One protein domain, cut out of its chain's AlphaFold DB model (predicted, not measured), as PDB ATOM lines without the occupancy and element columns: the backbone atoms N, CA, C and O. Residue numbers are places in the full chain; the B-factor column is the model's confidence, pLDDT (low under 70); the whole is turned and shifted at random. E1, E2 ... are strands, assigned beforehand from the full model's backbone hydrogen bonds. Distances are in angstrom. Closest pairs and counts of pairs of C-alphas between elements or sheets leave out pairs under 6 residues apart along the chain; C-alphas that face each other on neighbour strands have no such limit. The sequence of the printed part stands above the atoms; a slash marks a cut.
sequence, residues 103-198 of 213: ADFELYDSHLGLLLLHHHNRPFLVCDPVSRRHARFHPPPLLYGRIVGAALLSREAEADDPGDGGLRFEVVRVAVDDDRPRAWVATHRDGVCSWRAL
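What this domain is: This is residues 103 to 198 of the 213 residues of an uncharacterized protein of Oryza sativa subsp. indica (UniProt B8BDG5). Two twisted sheets of four strands each, E1 to E4 and E5 to E8, make a sandwich, their strands crossed at 39 degrees; the shorter first sheet covers only part of the longer second one. The turn between E6 and E7 lies at one end of the longest axis, and the long link between E5 and E6 at the other. The printed part has 96 residues, with no named helix and eight named strands, E1 to E8 in chain order, both sheets antiparallel in the orders E1 E2 E3 E4 and E5 E6 E7 E8; the class is all strand. The whole is compact, with a radius of gyration of the C-alphas of 13.5 A, yet elongated, spanning 45 by 29 by 19 A.

Where its parts are: Find C-alpha 106 at (178.881, 225.909, 202.729), where E1 begins; it runs to residue 111, 15.1 A away. E2 is residues 114 to 119, 16.4 A, E3 residues 122 to 128, 18.4 A, and E4 residues 133 to 136, 10.5 A. Then look at C-alpha 147 at (173.685, 221.873, 189.844), where E5 begins; it runs to residue 155, 22.3 A. E6 is residues 169 to 177, 24.4 A, and E7 residues 180 to 189, 29.2 A. E8, residues 192 to 197, 16.7 A, ends at C-alpha 197 at (182.075, 218.390, 179.210).

How they stand to each other: E1 to E4 form a meander, each strand the antiparallel neighbour of the one before, and so do E5 to E8. In the first, look for N 108 and O 116, 2.8 A, between E1 and E2; N 117 and O 125, 2.8 A, between E2 and E3; and N 126 and O 135, 2.9 A, between E3 and E4, each within hydrogen-bond range. In the second, find N 151 and O 172, 3.0 A, between E5 and E6; N 173 and O 184, 2.8 A, between E6 and E7; and N 187 and O 194, 2.9 A, between E7 and E8. The two sheets face each other, 9.5 A centre to centre where they do, their best planes 11 degrees apart. The closest C-alphas of the edge strands E1 and E5 are those of Asp 109 and Ala 151, 5.8 A apart. E3 and E6 are near each other; E4 and E7 are only just apart, closest at 8.1 A.

The domain as a whole: The two farthest C-alphas are those of Asp 161 and Asp 179, 45.5 A apart. The printed part has no cut. The link from E5 to E6, residues 156 to 168, is long. The mean pLDDT of the printed part is 84.8; look for values under 70 at residues 141 to 142, residue 144 and residues 158 to 165.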
ATOM      1  N   ALA A 103     182.004 233.015 205.900       87.44
ATOM      2  CA  ALA A 103     180.788 232.600 206.598       87.44
ATOM      3  C   ALA A 103     179.600 232.321 205.660       87.44
ATOM      4  O   ALA A 103     178.683 231.607 206.053       87.44
ATOM      5  N   ASP A 104     179.627 232.850 204.435       89.75
ATOM      6  CA  ASP A 104     178.553 232.679 203.453       89.75
ATOM      7  C   ASP A 104     178.744 231.413 202.598       89.75
ATOM      8  O   ASP A 104     177.938 231.121 201.710       89.75
ATOM      9  N   PHE A 105     179.838 230.677 202.820       90.12
ATOM     10  CA  PHE A 105     180.138 229.444 202.110       90.12
ATOM     11  C   PHE A 105     179.746 228.210 202.921       90.12
ATOM     12  O   PHE A 105     180.082 228.069 204.096       90.12
ATOM     13  N   GLU A 106     179.129 227.257 202.237       91.12
ATOM     14  CA  GLU A 106     178.881 225.909 202.729       91.12
ATOM     15  C   GLU A 106     179.972 224.960 202.223       91.12
ATOM     16  O   GLU A 106     180.422 225.050 201.075       91.12
ATOM     17  N   LEU A 107     180.396 224.023 203.076       93.00
ATOM     18  CA  LEU A 107     181.305 222.957 202.668       93.00
ATOM     19  C   LEU A 107     180.547 221.956 201.796       93.00
ATOM     20  O   LEU A 107     179.609 221.313 202.258       93.00
ATOM     21  N   TYR A 108     180.985 221.814 200.549       91.94
ATOM     22  CA  TYR A 108     180.397 220.881 199.597       91.94
ATOM     23  C   TYR A 108     181.147 219.547 199.573       91.94
ATOM     24  O   TYR A 108     180.528 218.488 199.566       91.94
ATOM     25  N   ASP A 109     182.480 219.598 199.558       94.88
ATOM     26  CA  ASP A 109     183.341 218.414 199.538       94.88
ATOM     27  C   ASP A 109     184.726 218.727 200.133       94.88
ATOM     28  O   ASP A 109     185.158 219.882 200.167       94.88
ATOM     29  N   SER A 110     185.439 217.699 200.590       94.19
ATOM     30  CA  SER A 110     186.815 217.801 201.077       94.19
ATOM     31  C   SER A 110     187.660 216.649 200.546       94.19
ATOM     32  O   SER A 110     187.350 215.483 200.792       94.19
ATOM     33  N   HIS A 111     188.765 216.962 199.874       92.81
ATOM     34  CA  HIS A 111     189.625 215.948 199.268       92.81
ATOM     35  C   HIS A 111     191.092 216.380 199.282       92.81
ATOM     36  O   HIS A 111     191.425 217.486 198.863       92.81
ATOM     37  N   LEU A 112     191.984 215.506 199.769       89.94
ATOM     38  CA  LEU A 112     193.441 215.733 199.814       89.94
ATOM     39  C   LEU A 112     193.843 217.086 200.444       89.94
ATOM     40  O   LEU A 112     194.754 217.776 199.980       89.94
ATOM     41  N   GLY A 113     193.132 217.489 201.502       89.19
ATOM     42  CA  GLY A 113     193.352 218.753 202.214       89.19
ATOM     43  C   GLY A 113     192.812 220.001 201.503       89.19
ATOM     44  O   GLY A 113     192.939 221.092 202.048       89.19
ATOM     45  N   LEU A 114     192.204 219.857 200.324       93.00
ATOM     46  CA  LEU A 114     191.437 220.918 199.677       93.00
ATOM     47  C   LEU A 114     189.985 220.876 200.142       93.00
ATOM     48  O   LEU A 114     189.430 219.802 200.388       93.00
ATOM     49  N   LEU A 115     189.365 222.049 200.206       94.88
ATOM     50  CA  LEU A 115     187.943 222.210 200.479       94.88
ATOM     51  C   LEU A 115     187.256 222.774 199.239       94.88
ATOM     52  O   LEU A 115     187.701 223.783 198.691       94.88
ATOM     53  N   LEU A 116     186.168 222.136 198.819       95.12
ATOM     54  CA  LEU A 116     185.239 222.656 197.827       95.12
ATOM     55  C   LEU A 116     184.105 223.358 198.559       95.12
ATOM     56  O   LEU A 116     183.337 222.739 199.292       95.12
ATOM     57  N   LEU A 117     184.005 224.657 198.336       93.56
ATOM     58  CA  LEU A 117     183.065 225.545 198.987       93.56
ATOM     59  C   LEU A 117     182.022 226.030 197.981       93.56
ATOM     60  O   LEU A 117     182.345 226.413 196.850       93.56
ATOM     61  N   HIS A 118     180.764 226.022 198.406       89.19
ATOM     62  CA  HIS A 118     179.617 226.457 197.627       89.19
ATOM     63  C   HIS A 118     178.965 227.676 198.268       89.19
ATOM     64  O   HIS A 118     178.886 227.788 199.484       89.19
ATOM     65  N   HIS A 119     178.478 228.585 197.436       86.19
ATOM     66  CA  HIS A 119     177.681 229.721 197.865       86.19
ATOM     67  C   HIS A 119     176.570 229.915 196.836       86.19
ATOM     68  O   HIS A 119     176.854 230.031 195.646       86.19
ATOM     69  N   HIS A 120     175.316 230.035 197.274       77.25
ATOM     70  CA  HIS A 120     174.146 230.020 196.382       77.25
ATOM     71  C   HIS A 120     174.195 231.039 195.229       77.25
ATOM     72  O   HIS A 120     173.781 230.732 194.117       77.25
ATOM     73  N   ASN A 121     174.737 232.240 195.472       77.19
ATOM     74  CA  ASN A 121     174.839 233.305 194.460       77.19
ATOM     75  C   ASN A 121     176.245 233.499 193.865       77.19
ATOM     76  O   ASN A 121     176.484 234.505 193.195       77.19
ATOM     77  N   ARG A 122     177.210 232.614 194.145       80.06
ATOM     78  CA  ARG A 122     178.602 232.789 193.703       80.06
ATOM     79  C   ARG A 122     179.126 231.504 193.063       80.06
ATOM     80  O   ARG A 122     178.623 230.419 193.340       80.06
ATOM     81  N   PRO A 123     180.147 231.590 192.193       83.38
ATOM     82  CA  PRO A 123     180.813 230.394 191.704       83.38
ATOM     83  C   PRO A 123     181.414 229.601 192.867       83.38
ATOM     84  O   PRO A 123     181.835 230.194 193.865       83.38
ATOM     85  N   PHE A 124     181.508 228.277 192.714       88.81
ATOM     86  CA  PHE A 124     182.244 227.464 193.675       88.81
ATOM     87  C   PHE A 124     183.681 227.968 193.808       88.81
ATOM     88  O   PHE A 124     184.291 228.484 192.861       88.81
ATOM     89  N   LEU A 125     184.211 227.759 195.001       92.44
ATOM     90  CA  LEU A 125     185.558 228.114 195.380       92.44
ATOM     91  C   LEU A 125     186.248 226.856 195.891       92.44
ATOM     92  O   LEU A 125     185.669 226.098 196.658       92.44
ATOM     93  N   VAL A 126     187.482 226.632 195.462       94.06
ATOM     94  CA  VAL A 126     188.361 225.644 196.085       94.06
ATOM     95  C   VAL A 126     189.393 226.393 196.900       94.06
ATOM     96  O   VAL A 126     189.972 227.365 196.412       94.06
ATOM     97  N   CYS A 127     189.631 225.964 198.133       93.00
ATOM     98  CA  CYS A 127     190.708 226.506 198.947       93.00
ATOM     99  C   CYS A 127     191.580 225.414 199.551       93.00
ATOM    100  O   CYS A 127     191.143 224.288 199.782       93.00
ATOM    101  N   ASP A 128     192.824 225.789 199.814       91.06
ATOM    102  CA  ASP A 128     193.748 225.041 200.648       91.06
ATOM    103  C   ASP A 128     193.976 225.837 201.940       91.06
ATOM    104  O   ASP A 128     194.671 226.861 201.911       91.06
ATOM    105  N   PRO A 129     193.403 225.403 203.075       89.88
ATOM    106  CA  PRO A 129     193.578 226.096 204.345       89.88
ATOM    107  C   PRO A 129     195.029 226.114 204.841       89.88
ATOM    108  O   PRO A 129     195.383 227.001 205.615       89.88
ATOM    109  N   VAL A 130     195.868 225.160 204.413       86.31
ATOM    110  CA  VAL A 130     197.269 225.057 204.852       86.31
ATOM    111  C   VAL A 130     198.120 226.111 204.155       86.31
ATOM    112  O   VAL A 130     198.803 226.889 204.816       86.31
ATOM    113  N   SER A 131     198.043 226.178 202.825       84.25
ATOM    114  CA  SER A 131     198.766 227.195 202.049       84.25
ATOM    115  C   SER A 131     198.060 228.553 202.004       84.25
ATOM    116  O   SER A 131     198.613 229.508 201.463       84.25
ATOM    117  N   ARG A 132     196.849 228.661 202.570       89.19
ATOM    118  CA  ARG A 132     196.012 229.876 202.570       89.19
ATOM    119  C   ARG A 132     195.744 230.417 201.161       89.19
ATOM    120  O   ARG A 132     195.620 231.625 200.954       89.19
ATOM    121  N   ARG A 133     195.648 229.524 200.176       88.62
ATOM    122  CA  ARG A 133     195.350 229.865 198.778       88.62
ATOM    123  C   ARG A 133     193.942 229.435 198.412       88.62
ATOM    124  O   ARG A 133     193.404 228.474 198.957       88.62
ATOM    125  N   HIS A 134     193.348 230.139 197.457       91.12
ATOM    126  CA  HIS A 134     192.053 229.775 196.907       91.12
ATOM    127  C   HIS A 134     191.963 230.077 195.421       91.12
ATOM    128  O   HIS A 134     192.651 230.948 194.899       91.12
ATOM    129  N   ALA A 135     191.073 229.354 194.759       90.81
ATOM    130  CA  ALA A 135     190.753 229.508 193.358       90.81
ATOM    131  C   ALA A 135     189.235 229.528 193.192       90.81
ATOM    132  O   ALA A 135     188.521 228.642 193.668       90.81
ATOM    133  N   ARG A 136     188.738 230.546 192.492       88.50
ATOM    134  CA  ARG A 136     187.357 230.580 192.006       88.50
ATOM    135  C   ARG A 136     187.356 230.119 190.569       88.50
ATOM    136  O   ARG A 136     188.212 230.519 189.788       88.50
ATOM    137  N   PHE A 137     186.354 229.343 190.205       83.38
ATOM    138  CA  PHE A 137     186.185 228.922 188.829       83.38
ATOM    139  C   PHE A 137     184.778 229.261 188.367       83.38
ATOM    140  O   PHE A 137     183.776 228.895 188.992       83.38
ATOM    141  N   HIS A 138     184.726 230.005 187.264       76.94
ATOM    142  CA  HIS A 138     183.487 230.367 186.595       76.94
ATOM    143  C   HIS A 138     182.698 229.097 186.258       76.94
ATOM    144  O   HIS A 138     183.313 228.062 185.994       76.94
ATOM    145  N   PRO A 139     181.355 229.139 186.270       76.12
ATOM    146  CA  PRO A 139     180.542 228.021 185.806       76.12
ATOM    147  C   PRO A 139     180.975 227.551 184.406       76.12
ATOM    148  O   PRO A 139     181.473 228.370 183.626       76.12
ATOM    149  N   PRO A 140     180.800 226.262 184.066       76.31
ATOM    150  CA  PRO A 140     181.141 225.788 182.736       76.31
ATOM    151  C   PRO A 140     180.351 226.560 181.673       76.31
ATOM    152  O   PRO A 140     179.183 226.895 181.904       76.31
ATOM    153  N   PRO A 141     180.941 226.808 180.490       69.75
ATOM    154  CA  PRO A 141     180.211 227.389 179.376       69.75
ATOM    155  C   PRO A 141     178.973 226.543 179.070       69.75
ATOM    156  O   PRO A 141     179.066 225.318 178.991       69.75
ATOM    157  N   LEU A 142     177.830 227.205 178.874       69.56
ATOM    158  CA  LEU A 142     176.547 226.579 178.526       69.56
ATOM    159  C   LEU A 142     175.895 225.752 179.647       69.56
ATOM    160  O   LEU A 142     174.923 225.039 179.396       69.56
ATOM    161  N   LEU A 143     176.388 225.848 180.887       70.50
ATOM    162  CA  LEU A 143     175.691 225.282 182.035       70.50
ATOM    163  C   LEU A 143     174.531 226.204 182.445       70.50
ATOM    164  O   LEU A 143     174.701 227.103 183.263       70.50
ATOM    165  N   TYR A 144     173.356 225.981 181.859       66.44
ATOM    166  CA  TYR A 144     172.107 226.668 182.234       66.44
ATOM    167  C   TYR A 144     171.276 225.877 183.254       66.44
ATOM    168  O   TYR A 144     170.263 226.363 183.749       66.44
ATOM    169  N   GLY A 145     171.704 224.649 183.542       70.94
ATOM    170  CA  GLY A 145     171.018 223.709 184.414       70.94
ATOM    171  C   GLY A 145     171.276 223.917 185.898       70.94
ATOM    172  O   GLY A 145     172.327 224.424 186.299       70.94
ATOM    173  N   ARG A 146     170.352 223.427 186.731       79.06
ATOM    174  CA  ARG A 146     170.572 223.322 188.176       79.06
ATOM    175  C   ARG A 146     171.701 222.333 188.458       79.06
ATOM    176  O   ARG A 146     171.710 221.220 187.930       79.06
ATOM    177  N   ILE A 147     172.626 222.738 189.321       82.94
ATOM    178  CA  ILE A 147     173.685 221.873 189.844       82.94
ATOM    179  C   ILE A 147     173.059 220.894 190.835       82.94
ATOM    180  O   ILE A 147     172.394 221.308 191.782       82.94
ATOM    181  N   VAL A 148     173.284 219.604 190.606       85.19
ATOM    182  CA  VAL A 148     172.796 218.513 191.465       85.19
ATOM    183  C   VAL A 148     173.930 217.835 192.231       85.19
ATOM    184  O   VAL A 148     173.674 217.105 193.180       85.19
ATOM    185  N   GLY A 149     175.181 218.071 191.826       88.12
ATOM    186  CA  GLY A 149     176.359 217.458 192.430       88.12
ATOM    187  C   GLY A 149     177.646 218.199 192.081       88.12
ATOM    188  O   GLY A 149     177.766 218.790 191.006       88.12
ATOM    189  N   ALA A 150     178.637 218.125 192.961       91.94
ATOM    190  CA  ALA A 150     180.014 218.526 192.702       91.94
ATOM    191  C   ALA A 150     180.977 217.743 193.609       91.94
ATOM    192  O   ALA A 150     180.594 217.324 194.696       91.94
ATOM    193  N   ALA A 151     182.209 217.526 193.164       94.75
ATOM    194  CA  ALA A 151     183.230 216.868 193.979       94.75
ATOM    195  C   ALA A 151     184.639 217.240 193.515       94.75
ATOM    196  O   ALA A 151     184.863 217.499 192.329       94.75
ATOM    197  N   LEU A 152     185.590 217.236 194.443       95.50
ATOM    198  CA  LEU A 152     187.017 217.277 194.152       95.50
ATOM    199  C   LEU A 152     187.472 215.893 193.682       95.50
ATOM    200  O   LEU A 152     187.197 214.881 194.317       95.50
ATOM    201  N   LEU A 153     188.186 215.853 192.560       93.56
ATOM    202  CA  LEU A 153     188.669 214.607 191.960       93.56
ATOM    203  C   LEU A 153     190.142 214.341 192.258       93.56
ATOM    204  O   LEU A 153     190.553 213.188 192.372       93.56
ATOM    205  N   SER A 154     190.954 215.395 192.311       90.50
ATOM    206  CA  SER A 154     192.401 215.264 192.438       90.50
ATOM    207  C   SER A 154     193.041 216.533 192.989       90.50
ATOM    208  O   SER A 154     192.481 217.627 192.907       90.50
ATOM    209  N   ARG A 155     194.246 216.366 193.535       90.69
ATOM    210  CA  ARG A 155     195.186 217.430 193.887       90.69
ATOM    211  C   ARG A 155     196.542 217.031 193.328       90.69
ATOM    212  O   ARG A 155     197.006 215.923 193.596       90.69
ATOM    213  N   GLU A 156     197.176 217.924 192.583       87.00
ATOM    214  CA  GLU A 156     198.573 217.749 192.190       87.00
ATOM    215  C   GLU A 156     199.480 218.367 193.259       87.00
ATOM    216  O   GLU A 156     199.127 219.365 193.894       87.00
ATOM    217  N   ALA A 157     200.638 217.742 193.486       71.62
ATOM    218  CA  ALA A 157     201.660 218.311 194.353       71.62
ATOM    219  C   ALA A 157     202.159 219.633 193.758       71.62
ATOM    220  O   ALA A 157     202.232 219.791 192.535       71.62
ATOM    221  N   GLU A 158     202.494 220.581 194.629       67.38
ATOM    222  CA  GLU A 158     203.180 221.796 194.206       67.38
ATOM    223  C   GLU A 158     204.509 221.417 193.554       67.38
ATOM    224  O   GLU A 158     205.193 220.499 194.009       67.38
ATOM    225  N   ALA A 159     204.849 222.093 192.457       60.97
ATOM    226  CA  ALA A 159     206.197 222.003 191.925       60.97
ATOM    227  C   ALA A 159     207.165 222.595 192.963       60.97
ATOM    228  O   ALA A 159     206.815 223.559 193.638       60.97
ATOM    229  N   ASP A 160     208.386 222.060 193.048       57.09
ATOM    230  CA  ASP A 160     209.441 222.535 193.963       57.09
ATOM    231  C   ASP A 160     209.881 223.997 193.710       57.09
ATOM    232  O   ASP A 160     210.767 224.505 194.397       57.09
ATOM    233  N   ASP A 161     209.279 224.682 192.731       55.84
ATOM    234  CA  ASP A 161     209.481 226.099 192.453       55.84
ATOM    235  C   ASP A 161     208.416 226.955 193.178       55.84
ATOM    236  O   ASP A 161     207.247 226.985 192.770       55.84
ATOM    237  N   PRO A 162     208.793 227.674 194.252       52.31
ATOM    238  CA  PRO A 162     207.881 228.504 195.036       52.31
ATOM    239  C   PRO A 162     207.422 229.776 194.302       52.31
ATOM    240  O   PRO A 162     206.606 230.520 194.850       52.31
ATOM    241  N   GLY A 163     207.946 230.057 193.101       51.66
ATOM    242  CA  GLY A 163     207.726 231.317 192.391       51.66
ATOM    243  C   GLY A 163     206.356 231.480 191.729       51.66
ATOM    244  O   GLY A 163     205.916 232.616 191.570       51.66
ATOM    245  N   ASP A 164     205.676 230.385 191.362       53.50
ATOM    246  CA  ASP A 164     204.464 230.460 190.516       53.50
ATOM    247  C   ASP A 164     203.430 229.337 190.777       53.50
ATOM    248  O   ASP A 164     202.485 229.136 190.015       53.50
ATOM    249  N   GLY A 165     203.602 228.563 191.857       56.78
ATOM    250  CA  GLY A 165     202.820 227.356 192.157       56.78
ATOM    251  C   GLY A 165     201.367 227.629 192.564       56.78
ATOM    252  O   GLY A 165     201.009 227.556 193.743       56.78
ATOM    253  N   GLY A 166     200.510 227.947 191.594       75.44
ATOM    254  CA  GLY A 166     199.064 228.039 191.785       75.44
ATOM    255  C   GLY A 166     198.446 226.701 192.211       75.44
ATOM    256  O   GLY A 166     199.014 225.632 192.002       75.44
ATOM    257  N   LEU A 167     197.244 226.739 192.798       86.38
ATOM    258  CA  LEU A 167     196.506 225.511 193.116       86.38
ATOM    259  C   LEU A 167     196.267 224.684 191.843       86.38
ATOM    260  O   LEU A 167     195.753 225.210 190.848       86.38
ATOM    261  N   ARG A 168     196.592 223.390 191.905       90.88
ATOM    262  CA  ARG A 168     196.401 222.425 190.818       90.88
ATOM    263  C   ARG A 168     195.482 221.291 191.251       90.88
ATOM    264  O   ARG A 168     195.817 220.526 192.157       90.88
ATOM    265  N   PHE A 169     194.308 221.209 190.640       93.00
ATOM    266  CA  PHE A 169     193.272 220.251 191.020       93.00
ATOM    267  C   PHE A 169     192.254 220.050 189.899       93.00
ATOM    268  O   PHE A 169     192.131 220.868 188.981       93.00
ATOM    269  N   GLU A 170     191.467 218.987 190.027       95.44
ATOM    270  CA  GLU A 170     190.278 218.767 189.210       95.44
ATOM    271  C   GLU A 170     189.016 218.723 190.072       95.44
ATOM    272  O   GLU A 170     189.007 218.167 191.171       95.44
ATOM    273  N   VAL A 171     187.933 219.303 189.555       94.69
ATOM    274  CA  VAL A 171     186.595 219.268 190.155       94.69
ATOM    275  C   VAL A 171     185.610 218.764 189.119       94.69
ATOM    276  O   VAL A 171     185.604 219.236 187.985       94.69
ATOM    277  N   VAL A 172     184.716 217.865 189.512       93.25
ATOM    278  CA  VAL A 172     183.520 217.556 188.730       93.25
ATOM    279  C   VAL A 172     182.358 218.417 189.205       93.25
ATOM    280  O   VAL A 172     182.161 218.615 190.402       93.25
ATOM    281  N   ARG A 173     181.557 218.911 188.264       90.62
ATOM    282  CA  ARG A 173     180.198 219.391 188.515       90.62
ATOM    283  C   ARG A 173     179.218 218.573 187.697       90.62
ATOM    284  O   ARG A 173     179.460 218.307 186.521       90.62
ATOM    285  N   VAL A 174     178.103 218.224 188.316       89.44
ATOM    286  CA  VAL A 174     176.979 217.527 187.700       89.44
ATOM    287  C   VAL A 174     175.778 218.457 187.739       89.44
ATOM    288  O   VAL A 174     175.424 218.992 188.791       89.44
ATOM    289  N   ALA A 175     175.151 218.657 186.587       87.38
ATOM    290  CA  ALA A 175     173.938 219.451 186.462       87.38
ATOM    291  C   ALA A 175     172.929 218.760 185.552       87.38
ATOM    292  O   ALA A 175     173.269 217.829 184.819       87.38
ATOM    293  N   VAL A 176     171.701 219.263 185.586       85.94
ATOM    294  CA  VAL A 176     170.635 218.859 184.669       85.94
ATOM    295  C   VAL A 176     170.782 219.601 183.341       85.94
ATOM    296  O   VAL A 176     170.632 220.815 183.290       85.94
ATOM    297  N   ASP A 177     171.080 218.886 182.264       83.00
ATOM    298  CA  ASP A 177     171.142 219.387 180.889       83.00
ATOM    299  C   ASP A 177     170.167 218.573 180.046       83.00
ATOM    300  O   ASP A 177     170.380 217.376 179.861       83.00
ATOM    301  N   ASP A 178     169.114 219.227 179.543       81.44
ATOM    302  CA  ASP A 178     168.102 218.590 178.689       81.44
ATOM    303  C   ASP A 178     167.424 217.393 179.399       81.44
ATOM    304  O   ASP A 178     167.439 216.261 178.917       81.44
ATOM    305  N   ASP A 179     166.933 217.648 180.622       79.38
ATOM    306  CA  ASP A 179     166.305 216.688 181.555       79.38
ATOM    307  C   ASP A 179     167.171 215.487 181.963       79.38
ATOM    308  O   ASP A 179     166.690 214.493 182.515       79.38
ATOM    309  N   ARG A 180     168.483 215.568 181.726       83.88
ATOM    310  CA  ARG A 180     169.428 214.485 182.007       83.88
ATOM    311  C   ARG A 180     170.627 214.984 182.793       83.88
ATOM    312  O   ARG A 180     171.047 216.128 182.623       83.88
ATOM    313  N   PRO A 181     171.243 214.140 183.634       86.50
ATOM    314  CA  PRO A 181     172.476 214.527 184.279       86.50
ATOM    315  C   PRO A 181     173.597 214.567 183.242       86.50
ATOM    316  O   PRO A 181     173.835 213.620 182.483       86.50
ATOM    317  N   ARG A 182     174.333 215.670 183.251       89.12
ATOM    318  CA  ARG A 182     175.586 215.819 182.526       89.12
ATOM    319  C   ARG A 182     176.662 216.266 183.496       89.12
ATOM    320  O   ARG A 182     176.407 217.026 184.427       89.12
ATOM    321  N   ALA A 183     177.864 215.751 183.285       91.19
ATOM    322  CA  ALA A 183     179.025 216.081 184.091       91.19
ATOM    323  C   ALA A 183     179.999 216.957 183.297       91.19
ATOM    324  O   ALA A 183     180.185 216.778 182.092       91.19
ATOM    325  N   TRP A 184     180.647 217.879 183.994       92.81
ATOM    326  CA  TRP A 184     181.745 218.695 183.496       92.81
ATOM    327  C   TRP A 184     182.897 218.608 184.474       92.81
ATOM    328  O   TRP A 184     182.695 218.704 185.682       92.81
ATOM    329  N   VAL A 185     184.102 218.466 183.943       94.44
ATOM    330  CA  VAL A 185     185.329 218.505 184.732       94.44
ATOM    331  C   VAL A 185     185.977 219.864 184.528       94.44
ATOM    332  O   VAL A 185     186.253 220.248 183.389       94.44
ATOM    333  N   ALA A 186     186.174 220.593 185.621       93.69
ATOM    334  CA  ALA A 186     187.063 221.738 185.679       93.69
ATOM    335  C   ALA A 186     188.460 221.243 186.026       93.69
ATOM    336  O   ALA A 186     188.640 220.595 187.056       93.69
ATOM    337  N   THR A 187     189.438 221.602 185.207       93.94
ATOM    338  CA  THR A 187     190.853 221.457 185.537       93.94
ATOM    339  C   THR A 187     191.387 222.852 185.824       93.94
ATOM    340  O   THR A 187     191.326 223.729 184.955       93.94
ATOM    341  N   HIS A 188     191.877 223.060 187.044       91.75
ATOM    342  CA  HIS A 188     192.527 224.299 187.449       91.75
ATOM    343  C   HIS A 188     194.025 224.048 187.554       91.75
ATOM    344  O   HIS A 188     194.443 223.188 188.325       91.75
ATOM    345  N   ARG A 189     194.828 224.781 186.782       89.25
ATOM    346  CA  ARG A 189     196.292 224.740 186.855       89.25
ATOM    347  C   ARG A 189     196.851 226.139 186.654       89.25
ATOM    348  O   ARG A 189     196.443 226.820 185.721       89.25
ATOM    349  N   ASP A 190     197.748 226.556 187.543       80.38
ATOM    350  CA  ASP A 190     198.518 227.805 187.416       80.38
ATOM    351  C   ASP A 190     197.630 229.042 187.167       80.38
ATOM    352  O   ASP A 190     197.868 229.860 186.286       80.38
ATOM    353  N   GLY A 191     196.520 229.138 187.910       82.38
ATOM    354  CA  GLY A 191     195.549 230.237 187.786       82.38
ATOM    355  C   GLY A 191     194.606 230.142 186.580       82.38
ATOM    356  O   GLY A 191     193.681 230.944 186.459       82.38
ATOM    357  N   VAL A 192     194.791 229.152 185.704       86.44
ATOM    358  CA  VAL A 192     193.943 228.916 184.535       86.44
ATOM    359  C   VAL A 192     192.935 227.813 184.835       86.44
ATOM    360  O   VAL A 192     193.289 226.697 185.214       86.44
ATOM    361  N   CYS A 193     191.656 228.112 184.612       89.19
ATOM    362  CA  CYS A 193     190.575 227.136 184.678       89.19
ATOM    363  C   CYS A 193     190.102 226.773 183.270       89.19
ATOM    364  O   CYS A 193     189.691 227.644 182.504       89.19
ATOM    365  N   SER A 194     190.076 225.479 182.962       91.06
ATOM    366  CA  SER A 194     189.478 224.948 181.735       91.06
ATOM    367  C   SER A 194     188.361 223.967 182.067       91.06
ATOM    368  O   SER A 194     188.402 223.293 183.093       91.06
ATOM    369  N   TRP A 195     187.347 223.904 181.205       92.69
ATOM    370  CA  TRP A 195     186.197 223.023 181.379       92.69
ATOM    371  C   TRP A 195     186.115 222.012 180.245       92.69
ATOM    372  O   TRP A 195     186.143 222.379 179.071       92.69
ATOM    373  N   ARG A 196     185.918 220.743 180.600       93.06
ATOM    374  CA  ARG A 196     185.610 219.665 179.661       93.06
ATOM    375  C   ARG A 196     184.265 219.055 180.010       93.06
ATOM    376  O   ARG A 196     184.094 218.489 181.087       93.06
ATOM    377  N   ALA A 197     183.322 219.126 179.079       91.69
ATOM    378  CA  ALA A 197     182.075 218.390 179.210       91.69
ATOM    379  C   ALA A 197     182.328 216.893 178.999       91.69
ATOM    380  O   ALA A 197     182.967 216.499 178.022       91.69
ATOM    381  N   LEU A 198     181.800 216.064 179.893       90.62
ATOM    382  CA  LEU A 198     181.739 214.626 179.681       90.62
ATOM    383  C   LEU A 198     180.558 214.286 178.755       90.62
ATOM    384  O   LEU A 198     179.626 215.095 178.614       90.62
TER     385      LEU A 198